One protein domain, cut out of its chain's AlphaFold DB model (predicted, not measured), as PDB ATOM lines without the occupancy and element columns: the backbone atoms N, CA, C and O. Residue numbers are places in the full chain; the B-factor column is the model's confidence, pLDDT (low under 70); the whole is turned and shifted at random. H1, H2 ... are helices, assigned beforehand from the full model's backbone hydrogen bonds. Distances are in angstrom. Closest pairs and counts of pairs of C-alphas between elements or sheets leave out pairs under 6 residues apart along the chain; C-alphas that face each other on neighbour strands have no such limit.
ATOM      1  N   LYS A 627      43.601  35.858 -29.298       52.03
ATOM      2  CA  LYS A 627      43.940  36.718 -28.161       52.03
ATOM      3  C   LYS A 627      43.098  37.999 -28.158       52.03
ATOM      4  O   LYS A 627      42.462  38.294 -27.157       52.03
ATOM      5  N   HIS A 628      42.998  38.682 -29.300       45.19
ATOM      6  CA  HIS A 628      42.206  39.909 -29.413       45.19
ATOM      7  C   HIS A 628      40.705  39.693 -29.125       45.19
ATOM      8  O   HIS A 628      40.054  40.604 -28.622       45.19
ATOM      9  N   TYR A 629      40.146  38.508 -29.405       46.78
ATOM     10  CA  TYR A 629      38.778  38.164 -28.993       46.78
ATOM     11  C   TYR A 629      38.656  37.901 -27.486       46.78
ATOM     12  O   TYR A 629      37.682  38.346 -26.889       46.78
ATOM     13  N   ALA A 630      39.633  37.236 -26.860       48.25
ATOM     14  CA  ALA A 630      39.633  37.019 -25.411       48.25
ATOM     15  C   ALA A 630      39.707  38.344 -24.629       48.25
ATOM     16  O   ALA A 630      38.979  38.513 -23.656       48.25
ATOM     17  N   ASP A 631      40.516  39.295 -25.107       43.00
ATOM     18  CA  ASP A 631      40.660  40.629 -24.508       43.00
ATOM     19  C   ASP A 631      39.374  41.495 -24.655       43.00
ATOM     20  O   ASP A 631      39.190  42.460 -23.918       43.00
ATOM     21  N   ILE A 632      38.462  41.161 -25.586       45.59
ATOM     22  CA  ILE A 632      37.152  41.833 -25.764       45.59
ATOM     23  C   ILE A 632      36.076  41.234 -24.841       45.59
ATOM     24  O   ILE A 632      35.218  41.960 -24.333       45.59
ATOM     25  N   ASP A 633      36.119  39.919 -24.613       42.81
ATOM     26  CA  ASP A 633      35.123  39.180 -23.818       42.81
ATOM     27  C   ASP A 633      35.180  39.543 -22.316       42.81
ATOM     28  O   ASP A 633      34.206  39.356 -21.591       42.81
ATOM     29  N   THR A 634      36.298  40.113 -21.844       47.25
ATOM     30  CA  THR A 634      36.464  40.606 -20.464       47.25
ATOM     31  C   THR A 634      35.815  41.966 -20.186       47.25
ATOM     32  O   THR A 634      35.375  42.195 -19.060       47.25
ATOM     33  N   ASP A 635      35.722  42.854 -21.182       40.00
ATOM     34  CA  ASP A 635      35.158  44.206 -21.005       40.00
ATOM     35  C   ASP A 635      33.637  44.249 -21.234       40.00
ATOM     36  O   ASP A 635      32.929  45.109 -20.698       40.00
ATOM     37  N   MET A 636      33.092  43.305 -22.010       37.75
ATOM     38  CA  MET A 636      31.651  43.207 -22.231       37.75
ATOM     39  C   MET A 636      30.949  42.441 -21.103       37.75
ATOM     40  O   MET A 636      30.966  41.214 -21.046       37.75
ATOM     41  N   LYS A 637      30.195  43.166 -20.265       40.50
ATOM     42  CA  LYS A 637      29.195  42.582 -19.349       40.50
ATOM     43  C   LYS A 637      28.015  41.978 -20.129       40.50
ATOM     44  O   LYS A 637      26.934  42.558 -20.189       40.50
ATOM     45  N   ILE A 638      28.228  40.809 -20.734       50.88
ATOM     46  CA  ILE A 638      27.183  40.028 -21.401       50.88
ATOM     47  C   ILE A 638      26.217  39.502 -20.333       50.88
ATOM     48  O   ILE A 638      26.542  38.605 -19.557       50.88
ATOM     49  N   THR A 639      25.012  40.066 -20.293       46.53
ATOM     50  CA  THR A 639      23.907  39.547 -19.483       46.53
ATOM     51  C   THR A 639      23.351  38.290 -20.146       46.53
ATOM     52  O   THR A 639      22.662  38.379 -21.164       46.53
ATOM     53  N   TYR A 640      23.659  37.126 -19.581       69.44
ATOM     54  CA  TYR A 640      23.063  35.855 -19.985       69.44
ATOM     55  C   TYR A 640      21.604  35.786 -19.521       69.44
ATOM     56  O   TYR A 640      21.309  36.133 -18.375       69.44
ATOM     57  N   ASP A 641      20.707  35.287 -20.375       73.06
ATOM     58  CA  ASP A 641      19.369  34.885 -19.938       73.06
ATOM     59  C   ASP A 641      19.486  33.749 -18.906       73.06
ATOM     60  O   ASP A 641      20.348  32.874 -19.014       73.06
ATOM     61  N   GLU A 642      18.572  33.715 -17.933       79.38
ATOM     62  CA  GLU A 642      18.579  32.740 -16.828       79.38
ATOM     63  C   GLU A 642      18.674  31.283 -17.318       79.38
ATOM     64  O   GLU A 642      19.352  30.446 -16.723       79.38
ATOM     65  N   LYS A 643      18.051  30.991 -18.463       81.31
ATOM     66  CA  LYS A 643      18.090  29.675 -19.107       81.31
ATOM     67  C   LYS A 643      19.493  29.287 -19.585       81.31
ATOM     68  O   LYS A 643      19.876  28.127 -19.448       81.31
ATOM     69  N   ASP A 644      20.258  30.235 -20.117       79.44
ATOM     70  CA  ASP A 644      21.616  29.982 -20.601       79.44
ATOM     71  C   ASP A 644      22.622  29.934 -19.447       79.44
ATOM     72  O   ASP A 644      23.563  29.141 -19.503       79.44
ATOM     73  N   ARG A 645      22.361  30.658 -18.347       84.12
ATOM     74  CA  ARG A 645      23.069  30.463 -17.071       84.12
ATOM     75  C   ARG A 645      22.899  29.030 -16.555       84.12
ATOM     76  O   ARG A 645      23.899  28.350 -16.339       84.12
ATOM     77  N   VAL A 646      21.660  28.540 -16.452       90.19
ATOM     78  CA  VAL A 646      21.356  27.162 -16.010       90.19
ATOM     79  C   VAL A 646      21.962  26.106 -16.948       90.19
ATOM     80  O   VAL A 646      22.515  25.111 -16.480       90.19
ATOM     81  N   ASN A 647      21.923  26.321 -18.269       83.00
ATOM     82  CA  ASN A 647      22.573  25.428 -19.239       83.00
ATOM     83  C   ASN A 647      24.104  25.380 -19.053       83.00
ATOM     84  O   ASN A 647      24.703  24.307 -19.139       83.00
ATOM     85  N   LEU A 648      24.738  26.531 -18.799       88.44
ATOM     86  CA  LEU A 648      26.184  26.637 -18.599       88.44
ATOM     87  C   LEU A 648      26.631  26.027 -17.263       88.44
ATOM     88  O   LEU A 648      27.669  25.369 -17.219       88.44
ATOM     89  N   GLU A 649      25.865  26.220 -16.188       92.00
ATOM     90  CA  GLU A 649      26.122  25.592 -14.887       92.00
ATOM     91  C   GLU A 649      25.992  24.073 -14.970       92.00
ATOM     92  O   GLU A 649      26.926  23.370 -14.583       92.00
ATOM     93  N   LYS A 650      24.916  23.560 -15.585       93.44
ATOM     94  CA  LYS A 650      24.774  22.120 -15.816       93.44
ATOM     95  C   LYS A 650      25.954  21.551 -16.611       93.44
ATOM     96  O   LYS A 650      26.491  20.514 -16.231       93.44
ATOM     97  N   TRP A 651      26.385  22.223 -17.682       94.88
ATOM     98  CA  TRP A 651      27.525  21.742 -18.465       94.88
ATOM     99  C   TRP A 651      28.829  21.689 -17.652       94.88
ATOM    100  O   TRP A 651      29.610  20.764 -17.855       94.88
ATOM    101  N   LYS A 652      29.066  22.618 -16.712       93.94
ATOM    102  CA  LYS A 652      30.228  22.533 -15.805       93.94
ATOM    103  C   LYS A 652      30.170  21.264 -14.950       93.94
ATOM    104  O   LYS A 652      31.164  20.552 -14.867       93.94
ATOM    105  N   THR A 653      29.008  20.935 -14.383       94.06
ATOM    106  CA  THR A 653      28.821  19.692 -13.614       94.06
ATOM    107  C   THR A 653      29.026  18.448 -14.487       94.06
ATOM    108  O   THR A 653      29.774  17.549 -14.103       94.06
ATOM    109  N   ASP A 654      28.439  18.422 -15.690       91.88
ATOM    110  CA  ASP A 654      28.602  17.323 -16.653       91.88
ATOM    111  C   ASP A 654      30.079  17.180 -17.117       91.88
ATOM    112  O   ASP A 654      30.551  16.068 -17.365       91.88
ATOM    113  N   TYR A 655      30.831  18.288 -17.209       94.00
ATOM    114  CA  TYR A 655      32.270  18.323 -17.512       94.00
ATOM    115  C   TYR A 655      33.107  17.743 -16.360       94.00
ATOM    116  O   TYR A 655      33.912  16.839 -16.585       94.00
ATOM    117  N   GLU A 656      32.900  18.223 -15.129       94.50
ATOM    118  CA  GLU A 656      33.642  17.778 -13.941       94.50
ATOM    119  C   GLU A 656      33.400  16.290 -13.649       94.50
ATOM    120  O   GLU A 656      34.340  15.551 -13.337       94.50
ATOM    121  N   GLU A 657      32.164  15.804 -13.822       94.00
ATOM    122  CA  GLU A 657      31.869  14.374 -13.721       94.00
ATOM    123  C   GLU A 657      32.542  13.572 -14.850       94.00
ATOM    124  O   GLU A 657      33.071  12.482 -14.596       94.00
ATOM    125  N   ALA A 658      32.567  14.081 -16.088       93.31
ATOM    126  CA  ALA A 658      33.230  13.400 -17.199       93.31
ATOM    127  C   ALA A 658      34.748  13.285 -16.983       93.31
ATOM    128  O   ALA A 658      35.297  12.191 -17.141       93.31
ATOM    129  N   GLU A 659      35.413  14.365 -16.561       93.81
ATOM    130  CA  GLU A 659      36.850  14.387 -16.267       93.81
ATOM    131  C   GLU A 659      37.200  13.442 -15.106       93.81
ATOM    132  O   GLU A 659      38.053  12.559 -15.252       93.81
ATOM    133  N   LYS A 660      36.462  13.526 -13.989       94.94
ATOM    134  CA  LYS A 660      36.626  12.646 -12.817       94.94
ATOM    135  C   LYS A 660      36.463  11.160 -13.159       94.94
ATOM    136  O   LYS A 660      37.176  10.320 -12.608       94.94
ATOM    137  N   ASN A 661      35.567  10.831 -14.091       93.19
ATOM    138  CA  ASN A 661      35.341   9.465 -14.576       93.19
ATOM    139  C   ASN A 661      36.209   9.070 -15.791       93.19
ATOM    140  O   ASN A 661      36.034   7.968 -16.317       93.19
ATOM    141  N   LYS A 662      37.121   9.936 -16.262       93.88
ATOM    142  CA  LYS A 662      37.934   9.748 -17.486       93.88
ATOM    143  C   LYS A 662      37.103   9.408 -18.735       93.88
ATOM    144  O   LYS A 662      37.541   8.655 -19.608       93.88
ATOM    145  N   ARG A 663      35.884   9.944 -18.814       93.12
ATOM    146  CA  ARG A 663      34.977   9.809 -19.961       93.12
ATOM    147  C   ARG A 663      35.309  10.866 -21.023       93.12
ATOM    148  O   ARG A 663      35.882  11.900 -20.683       93.12
ATOM    149  N   PRO A 664      34.956  10.647 -22.304       81.75
ATOM    150  CA  PRO A 664      35.027  11.706 -23.305       81.75
ATOM    151  C   PRO A 664      34.168  12.893 -22.852       81.75
ATOM    152  O   PRO A 664      32.973  12.746 -22.597       81.75
ATOM    153  N   VAL A 665      34.811  14.050 -22.722       86.06
ATOM    154  CA  VAL A 665      34.222  15.277 -22.177       86.06
ATOM    155  C   VAL A 665      33.100  15.794 -23.092       86.06
ATOM    156  O   VAL A 665      33.304  15.860 -24.310       86.06
ATOM    157  N   PRO A 666      31.927  16.185 -22.555       79.06
ATOM    158  CA  PRO A 666      30.879  16.815 -23.352       79.06
ATOM    159  C   PRO A 666      31.375  18.154 -23.908       79.06
ATOM    160  O   PRO A 666      31.888  18.991 -23.164       79.06
ATOM    161  N   LEU A 667      31.204  18.385 -25.212       84.56
ATOM    162  CA  LEU A 667      31.557  19.667 -25.830       84.56
ATOM    163  C   LEU A 667      30.798  20.813 -25.150       84.56
ATOM    164  O   LEU A 667      29.600  20.691 -24.888       84.56
ATOM    165  N   LYS A 668      31.497  21.924 -24.885       83.81
ATOM    166  CA  LYS A 668      30.882  23.128 -24.318       83.81
ATOM    167  C   LYS A 668      29.743  23.588 -25.233       83.81
ATOM    168  O   LYS A 668      29.990  23.728 -26.432       83.81
TER     169      LYS A 668
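AT A GLANCE: This is residues 627 to 668 of the 699 residues of an uncharacterized protein of Aulographum hederae CBS 113979 (UniProt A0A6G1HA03). An open, flat arch: the long helix H2 makes one leg, the short helix H1 ends the other, and a link joins them over an empty middle. After H2 the last residues fold back beside it. The 42 printed residues hold two named helices, H1 then H2, and no named strand; the class is all helix. The whole is only just loose, close to extended, with a radius of gyration of the C-alphas of 13.5 A and spans of 35 by 27 by 12 A.

IN THESE COORDINATES: H1, residues 627 to 633, begins at C-alpha 627 (43.940, 36.718, -28.161). H2, residues 642 to 660, measures 27.3 A and ends at C-alpha 660 (36.626, 12.646, -12.817).

HOW THE PARTS SIT: H1 and H2 are apart, joined by a short link of 8 residues. Residues 627 to 639 and 641 to 647 stand free. In both helices every O i to N i+4 pair is within hydrogen-bond range.

THE WHOLE: The C-alphas farthest apart, of Asp 635 and Asn 661, are 35.3 A apart. The printed part has no cut. Residues 627 to 640 have pLDDT under 70.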